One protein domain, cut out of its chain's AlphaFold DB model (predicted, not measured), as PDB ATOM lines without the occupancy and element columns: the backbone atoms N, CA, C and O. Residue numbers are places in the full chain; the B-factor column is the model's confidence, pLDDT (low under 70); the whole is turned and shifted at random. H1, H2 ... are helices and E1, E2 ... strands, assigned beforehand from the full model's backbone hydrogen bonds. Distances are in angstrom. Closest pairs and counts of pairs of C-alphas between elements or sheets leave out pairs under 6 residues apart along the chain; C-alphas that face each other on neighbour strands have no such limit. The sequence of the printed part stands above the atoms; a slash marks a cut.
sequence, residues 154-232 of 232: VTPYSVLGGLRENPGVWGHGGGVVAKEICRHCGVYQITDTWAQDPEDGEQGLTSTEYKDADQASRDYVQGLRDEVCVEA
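AT A GLANCE: This is residues 154 to 232 of the 232 residues of an uncharacterized protein of Ahniella affigens (UniProt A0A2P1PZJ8). A twisted sheet of four strands makes the body, and H2 runs off from one end of it as an arm whose residues 226 to 232 stick out; the short H1 grazes the sheet near the beginning of H2. The printed part has 79 residues, with two named helices and four named strands in the order H1, E1, E2, E3, E4, H2, a mixed class. The sheet runs E1, E2, E3, E4 as a meander, each strand the antiparallel neighbour of the one before. The whole is loose, with a radius of gyration of the C-alphas of 15.1 A and spans of 54 by 25 by 17 A.

HOW THE PARTS SIT: H1, residues 157 to 160, only grazes the sheet. E1, residues 169 to 172, and E2, residues 175 to 182, form a hairpin at 147 degrees, with N 170 and O 177 3.0 A apart. E2 and E3, residues 188 to 196, form a hairpin at 166 degrees, with N 178 and O 191 2.8 A apart. E3 and E4, residues 203 to 211, form a hairpin at 163 degrees, with N 190 and O 209 2.8 A apart. These N and O pairs are within hydrogen-bond range. E3 bends by 83 degrees at residue 193 and E4 by 58 degrees at residue 206. The edge strands E1 and E4 are apart. H2, residues 215 to 230, only grazes the sheet, with residues 217 to 221. H1 and H2 only just touch, with 3 pairs of C-alphas within 8 A, H2 with residues 216 to 220 alone; the closest C-alphas are those of Val 159 and Ala 216, 6.0 A. In H2, 11 of 12 O i to N i+4 pairs are within hydrogen-bond range; H1 is too short for one.

IN THESE COORDINATES: H1 begins at C-alpha 157 (631.636, 213.681, 743.132). From first to last C-alpha E1 measures 9.5 A, E2 23.1 A, E3 19.9 A, E4 22.4 A and H2 22.9 A. H2 ends at C-alpha 230 (633.773, 227.617, 761.566).

THE WHOLE: The C-alphas farthest apart are those of Asp 200 and Ala 232, 55.6 A. The printed part has no cut, and no link is long. Mean pLDDT of the printed part is 95.8; residues 231 to 232 are under 70.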
ATOM      1  N   VAL A 154     622.112 218.464 744.840       98.50
ATOM      2  CA  VAL A 154     623.525 218.662 744.507       98.50
ATOM      3  C   VAL A 154     624.182 217.351 744.084       98.50
ATOM      4  O   VAL A 154     623.772 216.260 744.487       98.50
ATOM      5  N   THR A 155     625.264 217.459 743.311       98.44
ATOM      6  CA  THR A 155     626.003 216.317 742.752       98.44
ATOM      7  C   THR A 155     627.463 216.266 743.233       98.44
ATOM      8  O   THR A 155     628.405 216.497 742.472       98.44
ATOM      9  N   PRO A 156     627.733 215.981 744.521       98.00
ATOM     10  CA  PRO A 156     629.104 215.882 745.005       98.00
ATOM     11  C   PRO A 156     629.784 214.611 744.486       98.00
ATOM     12  O   PRO A 156     629.408 213.490 744.833       98.00
ATOM     13  N   TYR A 157     630.854 214.786 743.703       98.12
ATOM     14  CA  TYR A 157     631.636 213.681 743.132       98.12
ATOM     15  C   TYR A 157     632.179 212.705 744.181       98.12
ATOM     16  O   TYR A 157     632.266 211.509 743.917       98.12
ATOM     17  N   SER A 158     632.508 213.195 745.380       97.75
ATOM     18  CA  SER A 158     632.987 212.365 746.492       97.75
ATOM     19  C   SER A 158     631.958 211.349 746.990       97.75
ATOM     20  O   SER A 158     632.360 210.322 747.528       97.75
ATOM     21  N   VAL A 159     630.660 211.620 746.813       98.12
ATOM     22  CA  VAL A 159     629.567 210.733 747.241       98.12
ATOM     23  C   VAL A 159     629.037 209.925 746.060       98.12
ATOM     24  O   VAL A 159     628.838 208.719 746.169       98.12
ATOM     25  N   LEU A 160     628.808 210.583 744.920       98.12
ATOM     26  CA  LEU A 160     628.050 210.000 743.811       98.12
ATOM     27  C   LEU A 160     628.918 209.349 742.733       98.12
ATOM     28  O   LEU A 160     628.418 208.534 741.958       98.12
ATOM     29  N   GLY A 161     630.206 209.696 742.660       98.06
ATOM     30  CA  GLY A 161     631.079 209.254 741.577       98.06
ATOM     31  C   GLY A 161     630.544 209.670 740.201       98.06
ATOM     32  O   GLY A 161     630.188 210.831 739.995       98.06
ATOM     33  N   GLY A 162     630.493 208.726 739.258       97.25
ATOM     34  CA  GLY A 162     630.028 208.963 737.887       97.25
ATOM     35  C   GLY A 162     631.063 209.670 737.006       97.25
ATOM     36  O   GLY A 162     632.276 209.511 737.189       97.25
ATOM     37  N   LEU A 163     630.584 210.436 736.026       97.19
ATOM     38  CA  LEU A 163     631.434 211.260 735.166       97.19
ATOM     39  C   LEU A 163     632.060 212.402 735.970       97.19
ATOM     40  O   LEU A 163     631.388 213.089 736.731       97.19
ATOM     41  N   ARG A 164     633.363 212.642 735.803       96.50
ATOM     42  CA  ARG A 164     634.057 213.688 736.571       96.50
ATOM     43  C   ARG A 164     633.571 215.087 736.194       96.50
ATOM     44  O   ARG A 164     633.545 215.979 737.034       96.50
ATOM     45  N   GLU A 165     633.210 215.263 734.931       97.50
ATOM     46  CA  GLU A 165     632.670 216.490 734.360       97.50
ATOM     47  C   GLU A 165     631.197 216.708 734.733       97.50
ATOM     48  O   GLU A 165     630.723 217.838 734.667       97.50
ATOM     49  N   ASN A 166     630.487 215.641 735.118       97.69
ATOM     50  CA  ASN A 166     629.091 215.681 735.544       97.69
ATOM     51  C   ASN A 166     628.822 214.589 736.602       97.69
ATOM     52  O   ASN A 166     628.399 213.479 736.254       97.69
ATOM     53  N   PRO A 167     629.155 214.856 737.878       98.31
ATOM     54  CA  PRO A 167     629.072 213.850 738.925       98.31
ATOM     55  C   PRO A 167     627.665 213.288 739.105       98.31
ATOM     56  O   PRO A 167     626.675 213.979 738.898       98.31
ATOM     57  N   GLY A 168     627.587 212.028 739.523       98.06
ATOM     58  CA  GLY A 168     626.311 211.340 739.708       98.06
ATOM     59  C   GLY A 168     625.618 210.921 738.412       98.06
ATOM     60  O   GLY A 168     624.525 210.380 738.484       98.06
ATOM     61  N   VAL A 169     626.243 211.104 737.244       98.56
ATOM     62  CA  VAL A 169     625.697 210.640 735.961       98.56
ATOM     63  C   VAL A 169     626.463 209.429 735.431       98.56
ATOM     64  O   VAL A 169     627.698 209.412 735.426       98.56
ATOM     65  N   TRP A 170     625.729 208.427 734.941       98.12
ATOM     66  CA  TRP A 170     626.257 207.282 734.194       98.12
ATOM     67  C   TRP A 170     625.346 206.905 733.022       98.12
ATOM     68  O   TRP A 170     624.149 207.178 733.026       98.12
ATOM     69  N   GLY A 171     625.924 206.283 731.990       97.75
ATOM     70  CA  GLY A 171     625.154 205.791 730.847       97.75
ATOM     71  C   GLY A 171     624.289 204.586 731.221       97.75
ATOM     72  O   GLY A 171     624.739 203.710 731.963       97.75
ATOM     73  N   HIS A 172     623.074 204.531 730.676       97.44
ATOM     74  CA  HIS A 172     622.128 203.437 730.880       97.44
ATOM     75  C   HIS A 172     621.321 203.199 729.597       97.44
ATOM     76  O   HIS A 172     620.493 204.016 729.205       97.44
ATOM     77  N   GLY A 173     621.610 202.100 728.894       96.00
ATOM     78  CA  GLY A 173     620.957 201.792 727.618       96.00
ATOM     79  C   GLY A 173     621.131 202.909 726.581       96.00
ATOM     80  O   GLY A 173     622.257 203.228 726.196       96.00
ATOM     81  N   GLY A 174     620.009 203.473 726.120       97.06
ATOM     82  CA  GLY A 174     619.961 204.599 725.179       97.06
ATOM     83  C   GLY A 174     619.987 205.989 725.829       97.06
ATOM     84  O   GLY A 174     620.000 206.984 725.105       97.06
ATOM     85  N   GLY A 175     620.013 206.071 727.160       97.88
ATOM     86  CA  GLY A 175     619.989 207.320 727.919       97.88
ATOM     87  C   GLY A 175     620.994 207.341 729.069       97.88
ATOM     88  O   GLY A 175     622.081 206.754 728.996       97.88
ATOM     89  N   VAL A 176     620.647 208.068 730.128       98.38
ATOM     90  CA  VAL A 176     621.481 208.230 731.319       98.38
ATOM     91  C   VAL A 176     620.660 208.046 732.583       98.38
ATOM     92  O   VAL A 176     619.466 208.331 732.612       98.38
ATOM     93  N   VAL A 177     621.342 207.633 733.643       98.50
ATOM     94  CA  VAL A 177     620.839 207.770 735.004       98.50
ATOM     95  C   VAL A 177     621.616 208.900 735.660       98.50
ATOM     96  O   VAL A 177     622.850 208.883 735.678       98.50
ATOM     97  N   ALA A 178     620.888 209.882 736.176       98.62
ATOM     98  CA  ALA A 178     621.402 210.978 736.975       98.62
ATOM     99  C   ALA A 178     620.979 210.774 738.428       98.62
ATOM    100  O   ALA A 178     619.818 210.506 738.717       98.62
ATOM    101  N   LYS A 179     621.928 210.892 739.346       98.62
ATOM    102  CA  LYS A 179     621.706 210.809 740.782       98.62
ATOM    103  C   LYS A 179     622.147 212.113 741.414       98.62
ATOM    104  O   LYS A 179     623.226 212.615 741.110       98.62
ATOM    105  N   GLU A 180     621.327 212.611 742.320       98.69
ATOM    106  CA  GLU A 180     621.542 213.829 743.090       98.69
ATOM    107  C   GLU A 180     621.256 213.536 744.563       98.69
ATOM    108  O   GLU A 180     620.560 212.569 744.889       98.69
ATOM    109  N   ILE A 181     621.809 214.346 745.465       98.62
ATOM    110  CA  ILE A 181     621.456 214.310 746.889       98.62
ATOM    111  C   ILE A 181     620.987 215.664 747.368       98.62
ATOM    112  O   ILE A 181     621.514 216.692 746.954       98.62
ATOM    113  N   CYS A 182     620.038 215.673 748.295       98.56
ATOM    114  CA  CYS A 182     619.661 216.892 748.981       98.56
ATOM    115  C   CYS A 182     620.808 217.361 749.881       98.56
ATOM    116  O   CYS A 182     621.282 216.629 750.753       98.56
ATOM    117  N   ARG A 183     621.206 218.624 749.730       98.12
ATOM    118  CA  ARG A 183     622.231 219.295 750.539       98.12
ATOM    119  C   ARG A 183     621.883 219.371 752.032       98.12
ATOM    120  O   ARG A 183     622.759 219.635 752.853       98.12
ATOM    121  N   HIS A 184     620.613 219.193 752.391       97.56
ATOM    122  CA  HIS A 184     620.117 219.346 753.760       97.56
ATOM    123  C   HIS A 184     619.942 218.019 754.496       97.56
ATOM    124  O   HIS A 184     620.370 217.919 755.639       97.56
ATOM    125  N   CYS A 185     619.349 217.005 753.859       97.88
ATOM    126  CA  CYS A 185     619.062 215.716 754.504       97.88
ATOM    127  C   CYS A 185     619.790 214.519 753.878       97.88
ATOM    128  O   CYS A 185     619.771 213.433 754.443       97.88
ATOM    129  N   GLY A 186     620.432 214.678 752.716       98.12
ATOM    130  CA  GLY A 186     621.161 213.595 752.051       98.12
ATOM    131  C   GLY A 186     620.275 212.555 751.356       98.12
ATOM    132  O   GLY A 186     620.817 211.573 750.849       98.12
ATOM    133  N   VAL A 187     618.950 212.757 751.324       98.38
ATOM    134  CA  VAL A 187     618.008 211.981 750.494       98.38
ATOM    135  C   VAL A 187     618.468 212.034 749.044       98.38
ATOM    136  O   VAL A 187     618.985 213.057 748.596       98.38
ATOM    137  N   TYR A 188     618.293 210.935 748.326       98.62
ATOM    138  CA  TYR A 188     618.648 210.811 746.923       98.62
ATOM    139  C   TYR A 188     617.454 211.105 746.023       98.62
ATOM    140  O   TYR A 188     616.357 210.630 746.302       98.62
ATOM    141  N   GLN A 189     617.706 211.794 744.914       98.56
ATOM    142  CA  GLN A 189     616.837 211.820 743.741       98.56
ATOM    143  C   GLN A 189     617.578 211.128 742.598       98.56
ATOM    144  O   GLN A 189     618.735 211.444 742.318       98.56
ATOM    145  N   ILE A 190     616.943 210.150 741.967       98.69
ATOM    146  CA  ILE A 190     617.504 209.372 740.866       98.69
ATOM    147  C   ILE A 190     616.568 209.535 739.677       98.69
ATOM    148  O   ILE A 190     615.400 209.193 739.778       98.69
ATOM    149  N   THR A 191     617.078 210.041 738.561       98.56
ATOM    150  CA  THR A 191     616.340 210.176 737.302       98.56
ATOM    151  C   THR A 191     616.957 209.246 736.265       98.56
ATOM    152  O   THR A 191     618.135 209.391 735.944       98.56
ATOM    153  N   ASP A 192     616.189 208.300 735.733       98.62
ATOM    154  CA  ASP A 192     616.580 207.420 734.626       98.62
ATOM    155  C   ASP A 192     615.823 207.834 733.364       98.62
ATOM    156  O   ASP A 192     614.601 207.732 733.324       98.62
ATOM    157  N   THR A 193     616.535 208.301 732.336       98.25
ATOM    158  CA  THR A 193     615.937 208.724 731.055       98.25
ATOM    159  C   THR A 193     615.814 207.576 730.048       98.25
ATOM    160  O   THR A 193     615.582 207.812 728.861       98.25
ATOM    161  N   TRP A 194     616.113 206.349 730.469       97.81
ATOM    162  CA  TRP A 194     615.940 205.133 729.682       97.81
ATOM    163  C   TRP A 194     615.379 204.014 730.559       97.81
ATOM    164  O   TRP A 194     615.820 202.862 730.504       97.81
ATOM    165  N   ALA A 195     614.404 204.375 731.388       97.75
ATOM    166  CA  ALA A 195     613.715 203.446 732.253       97.75
ATOM    167  C   ALA A 195     612.957 202.400 731.426       97.75
ATOM    168  O   ALA A 195     612.567 202.628 730.272       97.75
ATOM    169  N   GLN A 196     612.777 201.237 732.045       97.31
ATOM    170  CA  GLN A 196     611.998 200.138 731.503       97.31
ATOM    171  C   GLN A 196     610.768 199.910 732.378       97.31
ATOM    172  O   GLN A 196     610.901 199.782 733.598       97.31
ATOM    173  N   ASP A 197     609.601 199.821 731.750       95.44
ATOM    174  CA  ASP A 197     608.374 199.401 732.417       95.44
ATOM    175  C   ASP A 197     608.513 197.926 732.845       95.44
ATOM    176  O   ASP A 197     608.777 197.063 731.997       95.44
ATOM    177  N   PRO A 198     608.390 197.598 734.142       92.38
ATOM    178  CA  PRO A 198     608.529 196.224 734.610       92.38
ATOM    179  C   PRO A 198     607.406 195.287 734.136       92.38
ATOM    180  O   PRO A 198     607.609 194.071 734.164       92.38
ATOM    181  N   GLU A 199     606.245 195.802 733.721       92.50
ATOM    182  CA  GLU A 199     605.082 194.985 733.363       92.50
ATOM    183  C   GLU A 199     605.128 194.458 731.926       92.50
ATOM    184  O   GLU A 199     604.829 193.288 731.686       92.50
ATOM    185  N   ASP A 200     605.495 195.301 730.957       95.38
ATOM    186  CA  ASP A 200     605.579 194.913 729.538       95.38
ATOM    187  C   ASP A 200     606.973 195.031 728.924       95.38
ATOM    188  O   ASP A 200     607.201 194.555 727.808       95.38
ATOM    189  N   GLY A 201     607.921 195.615 729.649       96.06
ATOM    190  CA  GLY A 201     609.280 195.792 729.180       96.06
ATOM    191  C   GLY A 201     609.468 196.936 728.186       96.06
ATOM    192  O   GLY A 201     610.545 196.977 727.583       96.06
ATOM    193  N   GLU A 202     608.494 197.836 728.003       97.00
ATOM    194  CA  GLU A 202     608.665 199.058 727.208       97.00
ATOM    195  C   GLU A 202     609.879 199.851 727.707       97.00
ATOM    196  O   GLU A 202     610.068 200.028 728.907       97.00
ATOM    197  N   GLN A 203     610.730 200.299 726.783       97.50
ATOM    198  CA  GLN A 203     611.970 201.020 727.082       97.50
ATOM    199  C   GLN A 203     611.913 202.456 726.574       97.50
ATOM    200  O   GLN A 203     611.183 202.762 725.634       97.50
ATOM    201  N   GLY A 204     612.784 203.304 727.123       96.81
ATOM    202  CA  GLY A 204     612.885 204.710 726.727       96.81
ATOM    203  C   GLY A 204     611.926 205.618 727.496       96.81
ATOM    204  O   GLY A 204     611.686 206.745 727.070       96.81
ATOM    205  N   LEU A 205     611.393 205.131 728.619       97.31
ATOM    206  CA  LEU A 205     610.607 205.923 729.556       97.31
ATOM    207  C   LEU A 205     611.537 206.778 730.427       97.31
ATOM    208  O   LEU A 205     612.730 206.489 730.562       97.31
ATOM    209  N   THR A 206     610.991 207.833 731.028       98.06
ATOM    210  CA  THR A 206     611.684 208.596 732.071       98.06
ATOM    211  C   THR A 206     611.104 208.209 733.420       98.06
ATOM    212  O   THR A 206     609.896 208.090 733.542       98.06
ATOM    213  N   SER A 207     611.952 207.971 734.417       98.00
ATOM    214  CA  SER A 207     611.495 207.676 735.776       98.00
ATOM    215  C   SER A 207     612.306 208.431 736.808       98.00
ATOM    216  O   SER A 207     613.529 208.523 736.682       98.00
ATOM    217  N   THR A 208     611.624 208.906 737.840       98.50
ATOM    218  CA  THR A 208     612.206 209.493 739.041       98.50
ATOM    219  C   THR A 208     612.055 208.511 740.203       98.50
ATOM    220  O   THR A 208     611.038 207.836 740.337       98.50
ATOM    221  N   GLU A 209     613.071 208.397 741.050       98.19
ATOM    222  CA  GLU A 209     613.070 207.584 742.267       98.19
ATOM    223  C   GLU A 209     613.733 208.362 743.409       98.19
ATOM    224  O   GLU A 209     614.846 208.874 743.265       98.19
ATOM    225  N   TYR A 210     613.079 208.413 744.563       98.25
ATOM    226  CA  TYR A 210     613.610 208.959 745.799       98.25
ATOM    227  C   TYR A 210     614.078 207.831 746.719       98.25
ATOM    228  O   TYR A 210     613.380 206.838 746.912       98.25
ATOM    229  N   LYS A 211     615.275 207.971 747.300       98.12
ATOM    230  CA  LYS A 211     615.803 207.014 748.293       98.12
ATOM    231  C   LYS A 211     616.278 207.717 749.544       98.12
ATOM    232  O   LYS A 211     616.860 208.798 749.470       98.12
ATOM    233  N   ASP A 212     616.123 207.043 750.676       98.00
ATOM    234  CA  ASP A 212     616.652 207.501 751.955       98.00
ATOM    235  C   ASP A 212     618.162 207.754 751.914       98.00
ATOM    236  O   ASP A 212     618.924 207.097 751.197       98.00
ATOM    237  N   ALA A 213     618.600 208.695 752.749       98.06
ATOM    238  CA  ALA A 213     620.006 209.013 752.923       98.06
ATOM    239  C   ALA A 213     620.787 207.821 753.496       98.06
ATOM    240  O   ALA A 213     620.433 207.281 754.554       98.06
ATOM    241  N   ASP A 214     621.906 207.479 752.860       98.31
ATOM    242  CA  ASP A 214     622.862 206.499 753.372       98.31
ATOM    243  C   ASP A 214     623.975 207.185 754.181       98.31
ATOM    244  O   ASP A 214     623.978 208.400 754.376       98.31
ATOM    245  N   GLN A 215     624.925 206.407 754.702       98.25
ATOM    246  CA  GLN A 215     626.003 206.974 755.516       98.25
ATOM    247  C   GLN A 215     626.855 207.983 754.732       98.25
ATOM    248  O   GLN A 215     627.252 209.000 755.290       98.25
ATOM    249  N   ALA A 216     627.109 207.738 753.443       98.31
ATOM    250  CA  ALA A 216     627.982 208.589 752.643       98.31
ATOM    251  C   ALA A 216     627.348 209.963 752.370       98.31
ATOM    252  O   ALA A 216     628.032 210.984 752.477       98.31
ATOM    253  N   SER A 217     626.046 210.012 752.063       98.19
ATOM    254  CA  SER A 217     625.348 211.291 751.895       98.19
ATOM    255  C   SER A 217     625.165 212.029 753.223       98.19
ATOM    256  O   SER A 217     625.327 213.249 753.262       98.19
ATOM    257  N   ARG A 218     624.927 211.309 754.327       98.12
ATOM    258  CA  ARG A 218     624.873 211.901 755.677       98.12
ATOM    259  C   ARG A 218     626.202 212.531 756.084       98.12
ATOM    260  O   ARG A 218     626.206 213.660 756.570       98.12
ATOM    261  N   ASP A 219     627.317 211.844 755.850       98.06
ATOM    262  CA  ASP A 219     628.656 212.357 756.164       98.06
ATOM    263  C   ASP A 219     628.967 213.630 755.364       98.06
ATOM    264  O   ASP A 219     629.526 214.586 755.901       98.06
ATOM    265  N   TYR A 220     628.549 213.682 754.095       97.69
ATOM    266  CA  TYR A 220     628.676 214.879 753.263       97.69
ATOM    267  C   TYR A 220     627.874 216.063 753.816       97.69
ATOM    268  O   TYR A 220     628.418 217.156 753.979       97.69
ATOM    269  N   VAL A 221     626.598 215.844 754.143       97.56
ATOM    270  CA  VAL A 221     625.730 216.876 754.729       97.56
ATOM    271  C   VAL A 221     626.290 217.369 756.063       97.56
ATOM    272  O   VAL A 221     626.302 218.574 756.316       97.56
ATOM    273  N   GLN A 222     626.788 216.464 756.910       96.88
ATOM    274  CA  GLN A 222     627.410 216.836 758.177       96.88
ATOM    275  C   GLN A 222     628.669 217.682 757.956       96.88
ATOM    276  O   GLN A 222     628.813 218.718 758.599       96.88
ATOM    277  N   GLY A 223     629.524 217.309 756.999       96.56
ATOM    278  CA  GLY A 223     630.703 218.097 756.635       96.56
ATOM    279  C   GLY A 223     630.352 219.527 756.217       96.56
ATOM    280  O   GLY A 223     630.975 220.475 756.690       96.56
ATOM    281  N   LEU A 224     629.290 219.709 755.424       94.62
ATOM    282  CA  LEU A 224     628.801 221.043 755.057       94.62
ATOM    283  C   LEU A 224     628.322 221.856 756.269       94.62
ATOM    284  O   LEU A 224     628.530 223.067 756.324       94.62
ATOM    285  N   ARG A 225     627.658 221.213 757.237       93.31
ATOM    286  CA  ARG A 225     627.198 221.873 758.472       93.31
ATOM    287  C   ARG A 225     628.372 222.303 759.345       93.31
ATOM    288  O   ARG A 225     628.340 223.400 759.907       93.31
ATOM    289  N   ASP A 226     629.396 221.463 759.431       93.62
ATOM    290  CA  ASP A 226     630.601 221.736 760.207       93.62
ATOM    291  C   ASP A 226     631.398 222.905 759.605       93.62
ATOM    292  O   ASP A 226     631.855 223.771 760.349       93.62
ATOM    293  N   GLU A 227     631.497 222.997 758.273       88.81
ATOM    294  CA  GLU A 227     632.164 224.110 757.576       88.81
ATOM    295  C   GLU A 227     631.503 225.467 757.869       88.81
ATOM    296  O   GLU A 227     632.196 226.438 758.179       88.81
ATOM    297  N   VAL A 228     630.168 225.533 757.860       85.56
ATOM    298  CA  VAL A 228     629.421 226.776 758.138       85.56
ATOM    299  C   VAL A 228     629.634 227.268 759.576       85.56
ATOM    300  O   VAL A 228     629.651 228.474 759.819       85.56
ATOM    301  N   CYS A 229     629.830 226.362 760.539       74.06
ATOM    302  CA  CYS A 229     630.027 226.728 761.946       74.06
ATOM    303  C   CYS A 229     631.416 227.314 762.243       74.06
ATOM    304  O   CYS A 229     631.592 227.946 763.282       74.06
ATOM    305  N   VAL A 230     632.405 227.102 761.372       74.31
ATOM    306  CA  VAL A 230     633.773 227.617 761.566       74.31
ATOM    307  C   VAL A 230     633.901 229.080 761.123       74.31
ATOM    308  O   VAL A 230     634.805 229.780 761.575       74.31
ATOM    309  N   GLU A 231     632.994 229.561 760.270       67.62
ATOM    310  CA  GLU A 231     633.042 230.918 759.707       67.62
ATOM    311  C   GLU A 231     632.160 231.951 760.443       67.62
ATOM    312  O   GLU A 231     632.194 233.132 760.084       67.62
ATOM    313  N   ALA A 232     631.396 231.538 761.465       57.34
ATOM    314  CA  ALA A 232     630.489 232.390 762.252       57.34
ATOM    315  C   ALA A 232     631.087 232.824 763.603       57.34
ATOM    316  O   ALA A 232     630.897 234.010 763.971       57.34
TER     317      ALA A 232